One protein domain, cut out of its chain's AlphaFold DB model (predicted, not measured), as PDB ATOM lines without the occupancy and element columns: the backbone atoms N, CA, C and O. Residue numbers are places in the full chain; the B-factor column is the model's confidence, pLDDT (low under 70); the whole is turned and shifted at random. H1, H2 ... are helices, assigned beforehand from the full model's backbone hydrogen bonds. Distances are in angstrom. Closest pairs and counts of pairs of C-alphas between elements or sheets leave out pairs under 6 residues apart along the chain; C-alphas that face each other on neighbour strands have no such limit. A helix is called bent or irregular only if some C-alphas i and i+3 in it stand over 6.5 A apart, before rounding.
ATOM      1  N   LEU A  16      -5.491 -50.745  -4.037       77.44
ATOM      2  CA  LEU A  16      -5.199 -49.400  -4.535       77.44
ATOM      3  C   LEU A  16      -3.775 -49.298  -5.103       77.44
ATOM      4  O   LEU A  16      -3.589 -48.803  -6.209       77.44
ATOM      5  N   SER A  17      -2.783 -49.823  -4.379       74.94
ATOM      6  CA  SER A  17      -1.381 -49.833  -4.812       74.94
ATOM      7  C   SER A  17      -1.194 -50.622  -6.113       74.94
ATOM      8  O   SER A  17      -0.491 -50.178  -7.020       74.94
ATOM      9  N   ARG A  18      -1.915 -51.740  -6.278       75.50
ATOM     10  CA  ARG A  18      -1.892 -52.525  -7.522       75.50
ATOM     11  C   ARG A  18      -2.520 -51.779  -8.709       75.50
ATOM     12  O   ARG A  18      -2.006 -51.884  -9.818       75.50
ATOM     13  N   ILE A  19      -3.584 -51.001  -8.492       79.94
ATOM     14  CA  ILE A  19      -4.184 -50.150  -9.537       79.94
ATOM     15  C   ILE A  19      -3.224 -49.022  -9.924       79.94
ATOM     16  O   ILE A  19      -3.000 -48.799 -11.110       79.94
ATOM     17  N   VAL A  20      -2.608 -48.356  -8.945       78.19
ATOM     18  CA  VAL A  20      -1.623 -47.294  -9.201       78.19
ATOM     19  C   VAL A  20      -0.422 -47.835  -9.979       78.19
ATOM     20  O   VAL A  20       0.004 -47.198 -10.935       78.19
ATOM     21  N   GLN A  21       0.077 -49.030  -9.651       77.75
ATOM     22  CA  GLN A  21       1.151 -49.677 -10.415       77.75
ATOM     23  C   GLN A  21       0.727 -50.051 -11.841       77.75
ATOM     24  O   GLN A  21       1.518 -49.900 -12.767       77.75
ATOM     25  N   LEU A  22      -0.511 -50.514 -12.049       76.50
ATOM     26  CA  LEU A  22      -1.036 -50.800 -13.390       76.50
ATOM     27  C   LEU A  22      -1.160 -49.528 -14.241       76.50
ATOM     28  O   LEU A  22      -0.801 -49.558 -15.414       76.50
ATOM     29  N   VAL A  23      -1.613 -48.420 -13.648       77.00
ATOM     30  CA  VAL A  23      -1.694 -47.111 -14.317       77.00
ATOM     31  C   VAL A  23      -0.293 -46.584 -14.633       77.00
ATOM     32  O   VAL A  23      -0.001 -46.288 -15.786       77.00
ATOM     33  N   GLN A  24       0.620 -46.593 -13.658       69.81
ATOM     34  CA  GLN A  24       2.008 -46.168 -13.866       69.81
ATOM     35  C   GLN A  24       2.715 -46.996 -14.948       69.81
ATOM     36  O   GLN A  24       3.406 -46.431 -15.787       69.81
ATOM     37  N   ASN A  25       2.510 -48.315 -14.989       65.00
ATOM     38  CA  ASN A  25       3.088 -49.172 -16.029       65.00
ATOM     39  C   ASN A  25       2.482 -48.916 -17.423       65.00
ATOM     40  O   ASN A  25       3.160 -49.140 -18.425       65.00
ATOM     41  N   ALA A  26       1.234 -48.447 -17.502       60.62
ATOM     42  CA  ALA A  26       0.589 -48.070 -18.759       60.62
ATOM     43  C   ALA A  26       1.057 -46.693 -19.266       60.62
ATOM     44  O   ALA A  26       1.254 -46.523 -20.469       60.62
ATOM     45  N   ASP A  27       1.317 -45.747 -18.362       55.03
ATOM     46  CA  ASP A  27       1.791 -44.394 -18.688       55.03
ATOM     47  C   ASP A  27       3.280 -44.335 -19.096       55.03
ATOM     48  O   ASP A  27       3.729 -43.358 -19.699       55.03
ATOM     49  N   VAL A  28       4.072 -45.382 -18.814       53.28
ATOM     50  CA  VAL A  28       5.515 -45.432 -19.147       53.28
ATOM     51  C   VAL A  28       5.780 -45.602 -20.649       53.28
ATOM     52  O   VAL A  28       6.847 -45.212 -21.130       53.28
ATOM     53  N   ASN A  29       4.807 -46.088 -21.428       49.22
ATOM     54  CA  ASN A  29       4.885 -46.031 -22.887       49.22
ATOM     55  C   ASN A  29       4.531 -44.620 -23.356       49.22
ATOM     56  O   ASN A  29       3.422 -44.358 -23.820       49.22
ATOM     57  N   LYS A  30       5.499 -43.704 -23.238       51.41
ATOM     58  CA  LYS A  30       5.448 -42.385 -23.874       51.41
ATOM     59  C   LYS A  30       5.055 -42.575 -25.334       51.41
ATOM     60  O   LYS A  30       5.860 -43.043 -26.139       51.41
ATOM     61  N   ALA A  31       3.815 -42.231 -25.668       56.34
ATOM     62  CA  ALA A  31       3.351 -42.262 -27.041       56.34
ATOM     63  C   ALA A  31       4.327 -41.426 -27.897       56.34
ATOM     64  O   ALA A  31       4.577 -40.268 -27.555       56.34
ATOM     65  N   PRO A  32       4.896 -41.974 -28.987       55.78
ATOM     66  CA  PRO A  32       5.909 -41.283 -29.790       55.78
ATOM     67  C   PRO A  32       5.380 -39.979 -30.407       55.78
ATOM     68  O   PRO A  32       6.118 -39.000 -30.509       55.78
ATOM     69  N   ALA A  33       4.073 -39.911 -30.681       61.09
ATOM     70  CA  ALA A  33       3.380 -38.700 -31.121       61.09
ATOM     71  C   ALA A  33       3.497 -37.528 -30.125       61.09
ATOM     72  O   ALA A  33       3.418 -36.361 -30.509       61.09
ATOM     73  N   LEU A  34       3.708 -37.817 -28.837       59.12
ATOM     74  CA  LEU A  34       3.864 -36.783 -27.823       59.12
ATOM     75  C   LEU A  34       5.227 -36.086 -27.932       59.12
ATOM     76  O   LEU A  34       5.305 -34.901 -27.635       59.12
ATOM     77  N   HIS A  35       6.275 -36.769 -28.414       68.69
ATOM     78  CA  HIS A  35       7.614 -36.184 -28.543       68.69
ATOM     79  C   HIS A  35       7.672 -35.088 -29.615       68.69
ATOM     80  O   HIS A  35       8.222 -34.018 -29.366       68.69
ATOM     81  N   LEU A  36       7.034 -35.319 -30.767       67.19
ATOM     82  CA  LEU A  36       6.941 -34.337 -31.854       67.19
ATOM     83  C   LEU A  36       6.161 -33.085 -31.424       67.19
ATOM     84  O   LEU A  36       6.550 -31.961 -31.743       67.19
ATOM     85  N   ALA A  37       5.093 -33.271 -30.644       67.56
ATOM     86  CA  ALA A  37       4.328 -32.165 -30.078       67.56
ATOM     87  C   ALA A  37       5.113 -31.391 -29.002       67.56
ATOM     88  O   ALA A  37       4.969 -30.172 -28.891       67.56
ATOM     89  N   ASP A  38       5.954 -32.076 -28.224       71.31
ATOM     90  CA  ASP A  38       6.806 -31.455 -27.206       71.31
ATOM     91  C   ASP A  38       7.928 -30.608 -27.824       71.31
ATOM     92  O   ASP A  38       8.220 -29.521 -27.328       71.31
ATOM     93  N   THR A  39       8.514 -31.039 -28.950       74.19
ATOM     94  CA  THR A  39       9.529 -30.246 -29.669       74.19
ATOM     95  C   THR A  39       8.958 -28.918 -30.163       74.19
ATOM     96  O   THR A  39       9.553 -27.873 -29.906       74.19
ATOM     97  N   ALA A  40       7.771 -28.936 -30.779       74.88
ATOM     98  CA  ALA A  40       7.101 -27.713 -31.220       74.88
ATOM     99  C   ALA A  40       6.742 -26.792 -30.038       74.88
ATOM    100  O   ALA A  40       6.898 -25.575 -30.123       74.88
ATOM    101  N   GLY A  41       6.312 -27.369 -28.909       73.50
ATOM    102  CA  GLY A  41       6.058 -26.614 -27.680       73.50
ATOM    103  C   GLY A  41       7.314 -25.937 -27.121       73.50
ATOM    104  O   GLY A  41       7.249 -24.785 -26.690       73.50
ATOM    105  N   LYS A  42       8.467 -26.614 -27.176       78.19
ATOM    106  CA  LYS A  42       9.751 -26.083 -26.696       78.19
ATOM    107  C   LYS A  42      10.219 -24.868 -27.501       78.19
ATOM    108  O   LYS A  42      10.669 -23.886 -26.909       78.19
ATOM    109  N   ASP A  43      10.093 -24.913 -28.824       79.44
ATOM    110  CA  ASP A  43      10.523 -23.806 -29.687       79.44
ATOM    111  C   ASP A  43       9.627 -22.568 -29.511       79.44
ATOM    112  O   ASP A  43      10.124 -21.441 -29.433       79.44
ATOM    113  N   LEU A  44       8.317 -22.769 -29.337       71.69
ATOM    114  CA  LEU A  44       7.353 -21.692 -29.075       71.69
ATOM    115  C   LEU A  44       7.577 -21.013 -27.714       71.69
ATOM    116  O   LEU A  44       7.505 -19.790 -27.614       71.69
ATOM    117  N   VAL A  45       7.905 -21.781 -26.670       82.50
ATOM    118  CA  VAL A  45       8.237 -21.224 -25.345       82.50
ATOM    119  C   VAL A  45       9.512 -20.379 -25.393       82.50
ATOM    120  O   VAL A  45       9.594 -19.351 -24.721       82.50
ATOM    121  N   SER A  46      10.493 -20.777 -26.204       81.69
ATOM    122  CA  SER A  46      11.761 -20.054 -26.337       81.69
ATOM    123  C   SER A  46      11.608 -18.712 -27.072       81.69
ATOM    124  O   SER A  46      12.255 -17.726 -26.715       81.69
ATOM    125  N   VAL A  47      10.723 -18.628 -28.076       84.00
ATOM    126  CA  VAL A  47      10.578 -17.420 -28.913       84.00
ATOM    127  C   VAL A  47       9.765 -16.300 -28.245       84.00
ATOM    128  O   VAL A  47       9.984 -15.117 -28.528       84.00
ATOM    129  N   ALA A  48       8.864 -16.645 -27.320       83.12
ATOM    130  CA  ALA A  48       7.985 -15.695 -26.635       83.12
ATOM    131  C   ALA A  48       8.737 -14.558 -25.901       83.12
ATOM    132  O   ALA A  48       8.476 -13.390 -26.214       83.12
ATOM    133  N   PRO A  49       9.709 -14.823 -25.001       81.69
ATOM    134  CA  PRO A  49      10.455 -13.753 -24.333       81.69
ATOM    135  C   PRO A  49      11.299 -12.917 -25.306       81.69
ATOM    136  O   PRO A  49      11.446 -11.711 -25.100       81.69
ATOM    137  N   GLY A  50      11.798 -13.519 -26.393       86.62
ATOM    138  CA  GLY A  50      12.561 -12.811 -27.426       86.62
ATOM    139  C   GLY A  50      11.735 -11.740 -28.145       86.62
ATOM    140  O   GLY A  50      12.195 -10.608 -28.309       86.62
ATOM    141  N   SER A  51      10.489 -12.062 -28.506       83.44
ATOM    142  CA  SER A  51       9.581 -11.113 -29.169       83.44
ATOM    143  C   SER A  51       9.218  -9.911 -28.284       83.44
ATOM    144  O   SER A  51       9.193  -8.774 -28.760       83.44
ATOM    145  N   ASN A  52       9.027 -10.136 -26.979       80.38
ATOM    146  CA  ASN A  52       8.717  -9.079 -26.015       80.38
ATOM    147  C   ASN A  52       9.899  -8.113 -25.817       80.38
ATOM    148  O   ASN A  52       9.725  -6.894 -25.827       80.38
ATOM    149  N   LEU A  53      11.121  -8.647 -25.700       84.44
ATOM    150  CA  LEU A  53      12.342  -7.844 -25.594       84.44
ATOM    151  C   LEU A  53      12.570  -6.968 -26.834       84.44
ATOM    152  O   LEU A  53      12.909  -5.793 -26.685       84.44
ATOM    153  N   MET A  54      12.340  -7.499 -28.043       86.44
ATOM    154  CA  MET A  54      12.443  -6.696 -29.269       86.44
ATOM    155  C   MET A  54      11.400  -5.578 -29.315       86.44
ATOM    156  O   MET A  54      11.739  -4.446 -29.652       86.44
ATOM    157  N   ALA A  55      10.151  -5.859 -28.946       82.75
ATOM    158  CA  ALA A  55       9.096  -4.849 -28.945       82.75
ATOM    159  C   ALA A  55       9.365  -3.716 -27.943       82.75
ATOM    160  O   ALA A  55       9.183  -2.542 -28.272       82.75
ATOM    161  N   PHE A  56       9.850  -4.062 -26.747       79.19
ATOM    162  CA  PHE A  56      10.243  -3.083 -25.737       79.19
ATOM    163  C   PHE A  56      11.410  -2.206 -26.215       79.19
ATOM    164  O   PHE A  56      11.354  -0.984 -26.087       79.19
ATOM    165  N   GLN A  57      12.433  -2.806 -26.833       83.81
ATOM    166  CA  GLN A  57      13.571  -2.082 -27.411       83.81
ATOM    167  C   GLN A  57      13.150  -1.099 -28.511       83.81
ATOM    168  O   GLN A  57      13.557   0.062 -28.485       83.81
ATOM    169  N   VAL A  58      12.300  -1.533 -29.448       84.50
ATOM    170  CA  VAL A  58      11.815  -0.679 -30.545       84.50
ATOM    171  C   VAL A  58      11.054   0.532 -29.998       84.50
ATOM    172  O   VAL A  58      11.292   1.651 -30.444       84.50
ATOM    173  N   TRP A  59      10.196   0.349 -28.992       78.19
ATOM    174  CA  TRP A  59       9.438   1.461 -28.406       78.19
ATOM    175  C   TRP A  59      10.276   2.392 -27.528       78.19
ATOM    176  O   TRP A  59      10.018   3.597 -27.500       78.19
ATOM    177  N   MET A  60      11.311   1.872 -26.865       75.81
ATOM    178  CA  MET A  60      12.249   2.691 -26.095       75.81
ATOM    179  C   MET A  60      13.064   3.625 -27.004       75.81
ATOM    180  O   MET A  60      13.296   4.778 -26.645       75.81
ATOM    181  N   LEU A  61      13.422   3.168 -28.210       76.56
ATOM    182  CA  LEU A  61      14.110   3.976 -29.227       76.56
ATOM    183  C   LEU A  61      13.211   5.059 -29.851       76.56
ATOM    184  O   LEU A  61      13.717   6.084 -30.300       76.56
ATOM    185  N   PHE A  62      11.888   4.868 -29.846       77.25
ATOM    186  CA  PHE A  62      10.910   5.835 -30.362       77.25
ATOM    187  C   PHE A  62      10.512   6.939 -29.357       77.25
ATOM    188  O   PHE A  62       9.749   7.836 -29.714       77.25
ATOM    189  N   GLY A  63      11.033   6.920 -28.120       68.19
ATOM    190  CA  GLY A  63      10.913   8.042 -27.170       68.19
ATOM    191  C   GLY A  63       9.510   8.278 -26.590       68.19
ATOM    192  O   GLY A  63       9.169   9.398 -26.220       68.19
ATOM    193  N   GLN A  64       8.676   7.242 -26.536       71.06
ATOM    194  CA  GLN A  64       7.273   7.335 -26.124       71.06
ATOM    195  C   GLN A  64       7.052   7.132 -24.621       71.06
ATOM    196  O   GLN A  64       7.927   6.664 -23.894       71.06
ATOM    197  N   THR A  65       5.873   7.536 -24.135       79.81
ATOM    198  CA  THR A  65       5.564   7.533 -22.695       79.81
ATOM    199  C   THR A  65       5.675   6.132 -22.086       79.81
ATOM    200  O   THR A  65       5.276   5.137 -22.694       79.81
ATOM    201  N   MET A  66       6.175   6.052 -20.846       73.69
ATOM    202  CA  MET A  66       6.395   4.781 -20.136       73.69
ATOM    203  C   MET A  66       5.112   3.932 -20.048       73.69
ATOM    204  O   MET A  66       5.158   2.714 -20.182       73.69
ATOM    205  N   VAL A  67       3.951   4.584 -19.922       81.69
ATOM    206  CA  VAL A  67       2.631   3.930 -19.902       81.69
ATOM    207  C   VAL A  67       2.319   3.245 -21.240       81.69
ATOM    208  O   VAL A  67       1.843   2.109 -21.258       81.69
ATOM    209  N   PHE A  68       2.635   3.881 -22.369       78.69
ATOM    210  CA  PHE A  68       2.382   3.317 -23.696       78.69
ATOM    211  C   PHE A  68       3.269   2.092 -23.983       78.69
ATOM    212  O   PHE A  68       2.796   1.079 -24.509       78.69
ATOM    213  N   ALA A  69       4.537   2.142 -23.565       76.50
ATOM    214  CA  ALA A  69       5.473   1.026 -23.709       76.50
ATOM    215  C   ALA A  69       5.033  -0.213 -22.904       76.50
ATOM    216  O   ALA A  69       5.039  -1.322 -23.440       76.50
ATOM    217  N   LEU A  70       4.578  -0.035 -21.654       77.19
ATOM    218  CA  LEU A  70       4.069  -1.144 -20.833       77.19
ATOM    219  C   LEU A  70       2.802  -1.781 -21.428       77.19
ATOM    220  O   LEU A  70       2.674  -3.005 -21.432       77.19
ATOM    221  N   THR A  71       1.886  -0.967 -21.959       84.44
ATOM    222  CA  THR A  71       0.616  -1.459 -22.529       84.44
ATOM    223  C   THR A  71       0.846  -2.269 -23.813       84.44
ATOM    224  O   THR A  71       0.185  -3.279 -24.066       84.44
ATOM    225  N   THR A  72       1.837  -1.869 -24.611       81.06
ATOM    226  CA  THR A  72       2.221  -2.591 -25.832       81.06
ATOM    227  C   THR A  72       2.957  -3.893 -25.507       81.06
ATOM    228  O   THR A  72       2.660  -4.929 -26.103       81.06
ATOM    229  N   ALA A  73       3.848  -3.879 -24.509       80.25
ATOM    230  CA  ALA A  73       4.557  -5.074 -24.052       80.25
ATOM    231  C   ALA A  73       3.597  -6.156 -23.523       80.25
ATOM    232  O   ALA A  73       3.688  -7.312 -23.935       80.25
ATOM    233  N   VAL A  74       2.621  -5.793 -22.675       84.25
ATOM    234  CA  VAL A  74       1.651  -6.775 -22.153       84.25
ATOM    235  C   VAL A  74       0.771  -7.358 -23.259       84.25
ATOM    236  O   VAL A  74       0.515  -8.560 -23.267       84.25
ATOM    237  N   SER A  75       0.375  -6.545 -24.242       85.94
ATOM    238  CA  SER A  75      -0.424  -7.010 -25.383       85.94
ATOM    239  C   SER A  75       0.330  -8.058 -26.210       85.94
ATOM    240  O   SER A  75      -0.239  -9.074 -26.598       85.94
ATOM    241  N   ILE A  76       1.631  -7.852 -26.426       83.94
ATOM    242  CA  ILE A  76       2.491  -8.782 -27.169       83.94
ATOM    243  C   ILE A  76       2.716 -10.082 -26.395       83.94
ATOM    244  O   ILE A  76       2.657 -11.152 -26.992       83.94
ATOM    245  N   VAL A  77       2.899 -10.013 -25.074       82.81
ATOM    246  CA  VAL A  77       3.005 -11.206 -24.215       82.81
ATOM    247  C   VAL A  77       1.733 -12.055 -24.270       82.81
ATOM    248  O   VAL A  77       1.828 -13.275 -24.368       82.81
ATOM    249  N   VAL A  78       0.550 -11.430 -24.254       84.50
ATOM    250  CA  VAL A  78      -0.734 -12.148 -24.344       84.50
ATOM    251  C   VAL A  78      -0.904 -12.814 -25.711       84.50
ATOM    252  O   VAL A  78      -1.310 -13.970 -25.770       84.50
ATOM    253  N   ILE A  79      -0.541 -12.132 -26.803       82.56
ATOM    254  CA  ILE A  79      -0.587 -12.700 -28.163       82.56
ATOM    255  C   ILE A  79       0.424 -13.846 -28.326       82.56
ATOM    256  O   ILE A  79       0.147 -14.819 -29.022       82.56
ATOM    257  N   ALA A  80       1.591 -13.740 -27.689       80.12
ATOM    258  CA  ALA A  80       2.629 -14.766 -27.727       80.12
ATOM    259  C   ALA A  80       2.328 -15.973 -26.823       80.12
ATOM    260  O   ALA A  80       2.986 -17.007 -26.957       80.12
ATOM    261  N   CYS A  81       1.368 -15.867 -25.897       77.00
ATOM    262  CA  CYS A  81       1.033 -16.959 -24.996       77.00
ATOM    263  C   CYS A  81       0.329 -18.091 -25.774       77.00
ATOM    264  O   CYS A  81      -0.705 -17.855 -26.407       77.00
ATOM    265  N   PRO A  82       0.843 -19.334 -25.739       70.75
ATOM    266  CA  PRO A  82       0.327 -20.454 -26.525       70.75
ATOM    267  C   PRO A  82      -0.943 -21.086 -25.919       70.75
ATOM    268  O   PRO A  82      -1.077 -22.309 -25.896       70.75
ATOM    269  N   ASP A  83      -1.895 -20.279 -25.448       69.00
ATOM    270  CA  ASP A  83      -3.123 -20.720 -24.762       69.00
ATOM    271  C   ASP A  83      -3.929 -21.742 -25.597       69.00
ATOM    272  O   ASP A  83      -4.445 -22.742 -25.098       69.00
ATOM    273  N   ALA A  84      -3.921 -21.572 -26.922       68.25
ATOM    274  CA  ALA A  84      -4.556 -22.496 -27.861       68.25
ATOM    275  C   ALA A  84      -3.839 -23.859 -27.985       68.25
ATOM    276  O   ALA A  84      -4.466 -24.870 -28.309       68.25
ATOM    277  N   LEU A  85      -2.530 -23.921 -27.725       71.12
ATOM    278  CA  LEU A  85      -1.713 -25.121 -27.933       71.12
ATOM    279  C   LEU A  85      -1.957 -26.188 -26.850       71.12
ATOM    280  O   LEU A  85      -1.838 -27.385 -27.127       71.12
ATOM    281  N   ALA A  86      -2.330 -25.767 -25.635       72.62
ATOM    282  CA  ALA A  86      -2.637 -26.662 -24.518       72.62
ATOM    283  C   ALA A  86      -3.952 -27.437 -24.732       72.62
ATOM    284  O   ALA A  86      -4.047 -28.617 -24.392       72.62
ATOM    285  N   LEU A  87      -4.949 -26.800 -25.354       77.69
ATOM    286  CA  LEU A  87      -6.276 -27.381 -25.595       77.69
ATOM    287  C   LEU A  87      -6.381 -28.150 -26.923       77.69
ATOM    288  O   LEU A  87      -7.252 -29.011 -27.074       77.69
ATOM    289  N   ALA A  88      -5.491 -27.892 -27.883       82.06
ATOM    290  CA  ALA A  88      -5.538 -28.524 -29.202       82.06
ATOM    291  C   ALA A  88      -5.322 -30.051 -29.163       82.06
ATOM    292  O   ALA A  88      -6.000 -30.799 -29.866       82.06
ATOM    293  N   ARG A  89      -4.407 -30.546 -28.318       77.88
ATOM    294  CA  ARG A  89      -4.106 -31.987 -28.205       77.88
ATOM    295  C   ARG A  89      -5.272 -32.834 -27.662       77.88
ATOM    296  O   ARG A  89      -5.625 -33.810 -28.326       77.88
ATOM    297  N   PRO A  90      -5.897 -32.510 -26.512       79.62
ATOM    298  CA  PRO A  90      -6.994 -33.326 -25.987       79.62
ATOM    299  C   PRO A  90      -8.227 -33.287 -26.895       79.62
ATOM    300  O   PRO A  90      -8.890 -34.307 -27.070       79.62
ATOM    301  N   THR A  91      -8.507 -32.146 -27.529       83.06
ATOM    302  CA  THR A  91      -9.649 -32.008 -28.443       83.06
ATOM    303  C   THR A  91      -9.460 -32.815 -29.726       83.06
ATOM    304  O   THR A  91     -10.386 -33.513 -30.140       83.06
ATOM    305  N   ALA A  92      -8.260 -32.818 -30.313       81.38
ATOM    306  CA  ALA A  92      -7.955 -33.628 -31.492       81.38
ATOM    307  C   ALA A  92      -8.103 -35.136 -31.224       81.38
ATOM    308  O   ALA A  92      -8.696 -35.848 -32.035       81.38
ATOM    309  N   ILE A  93      -7.625 -35.623 -30.072       80.75
ATOM    310  CA  ILE A  93      -7.752 -37.039 -29.690       80.75
ATOM    311  C   ILE A  93      -9.222 -37.394 -29.419       80.75
ATOM    312  O   ILE A  93      -9.712 -38.397 -29.935       80.75
ATOM    313  N   MET A  94      -9.948 -36.553 -28.675       82.44
ATOM    314  CA  MET A  94     -11.368 -36.758 -28.355       82.44
ATOM    315  C   MET A  94     -12.229 -36.861 -29.626       82.44
ATOM    316  O   MET A  94     -13.040 -37.778 -29.766       82.44
ATOM    317  N   VAL A  95     -12.025 -35.948 -30.582       84.25
ATOM    318  CA  VAL A  95     -12.754 -35.939 -31.861       84.25
ATOM    319  C   VAL A  95     -12.287 -37.079 -32.773       84.25
ATOM    320  O   VAL A  95     -13.114 -37.700 -33.443       84.25
ATOM    321  N   GLY A  96     -10.992 -37.408 -32.765       79.19
ATOM    322  CA  GLY A  96     -10.427 -38.528 -33.519       79.19
ATOM    323  C   GLY A  96     -11.024 -39.877 -33.109       79.19
ATOM    324  O   GLY A  96     -11.469 -40.638 -33.967       79.19
ATOM    325  N   VAL A  97     -11.132 -40.141 -31.803       77.88
ATOM    326  CA  VAL A  97     -11.774 -41.355 -31.266       77.88
ATOM    327  C   VAL A  97     -13.276 -41.361 -31.562       77.88
ATOM    328  O   VAL A  97     -13.812 -42.384 -31.991       77.88
ATOM    329  N   GLY A  98     -13.954 -40.218 -31.410       79.50
ATOM    330  CA  GLY A  98     -15.381 -40.087 -31.722       79.50
ATOM    331  C   GLY A  98     -15.711 -40.385 -33.189       79.50
ATOM    332  O   GLY A  98     -16.750 -40.982 -33.477       79.50
ATOM    333  N   LYS A  99     -14.820 -40.021 -34.119       73.12
ATOM    334  CA  LYS A  99     -14.966 -40.324 -35.550       73.12
ATOM    335  C   LYS A  99     -14.615 -41.781 -35.874       73.12
ATOM    336  O   LYS A  99     -15.381 -42.438 -36.574       73.12
ATOM    337  N   ALA A 100     -13.540 -42.320 -35.295       69.75
ATOM    338  CA  ALA A 100     -13.141 -43.719 -35.478       69.75
ATOM    339  C   ALA A 100     -14.207 -44.716 -34.981       69.75
ATOM    340  O   ALA A 100     -14.467 -45.730 -35.628       69.75
ATOM    341  N   ALA A 101     -14.897 -44.393 -33.882       72.81
ATOM    342  CA  ALA A 101     -15.991 -45.207 -33.349       72.81
ATOM    343  C   ALA A 101     -17.204 -45.297 -34.296       72.81
ATOM    344  O   ALA A 101     -17.909 -46.306 -34.294       72.81
ATOM    345  N   ARG A 102     -17.445 -44.268 -35.121       74.12
ATOM    346  CA  ARG A 102     -18.561 -44.238 -36.084       74.12
ATOM    347  C   ARG A 102     -18.268 -45.024 -37.361       74.12
ATOM    348  O   ARG A 102     -19.193 -45.555 -37.964       74.12
ATOM    349  N   GLU A 103     -17.003 -45.121 -37.761       74.94
ATOM    350  CA  GLU A 103     -16.589 -45.728 -39.035       74.94
ATOM    351  C   GLU A 103     -16.235 -47.227 -38.913       74.94
ATOM    352  O   GLU A 103     -15.737 -47.830 -39.859       74.94
TER     353      GLU A 103
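This is residues 16 to 103 of the 188 residues of the protein "Cation transport ATPase" of Deinococcus metalli (UniProt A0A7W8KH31). This is a long helical hairpin, H2 making one leg and H3 then H4 the other; residues 16 to 33, with H1, and 90 to 103 stick out at its open end. The printed part has 88 residues, four named helices, H1 to H4, and no named strand: all helix. It is extended, radius of gyration of the C-alphas 20.9 A, spanning 63 by 36 by 23 A.

Find C-alpha 16 at (-5.199, -49.400, -4.535); H1 runs from there to residue 27. H2, residues 32 to 61, assigned as one helix by its hydrogen bonds, is bent: C-alphas 46 and 49 are 6.7 A apart. Its arms are H2a, 32 to 46, 22.3 A, and H2b, 49 to 61, 18.8 A. H3, residues 66 to 80, measures 21.3 A. H4, residues 83 to 102, 30.3 A, ends at C-alpha 102, (-18.561, -44.238, -36.084); it is only just irregular, C-alphas 86 and 89 being 6.6 A apart.

Look at Asn 52 and Ala 73, closest C-alphas of the hairpin H2b and H3, 6.1 A apart: these touch, opposite ways, at a shallow tilt of 25 degrees. H2a and H4 are close but not clearly touching, closest C-alphas Gly 41 and Leu 85, 7.9 A. H1 touches no helix. Every O i to N i+4 pair is within hydrogen-bond range in H1, H2b and H3, 9 of 11 in H2a, 12 of 16 in H4.

C-alphas 18 and 63, the two farthest apart, are 64.9 A apart. The printed part has no cut, and its three links are tight. Read pLDDT under 70 at residues 24 to 37, 63, 83 to 84 and 100.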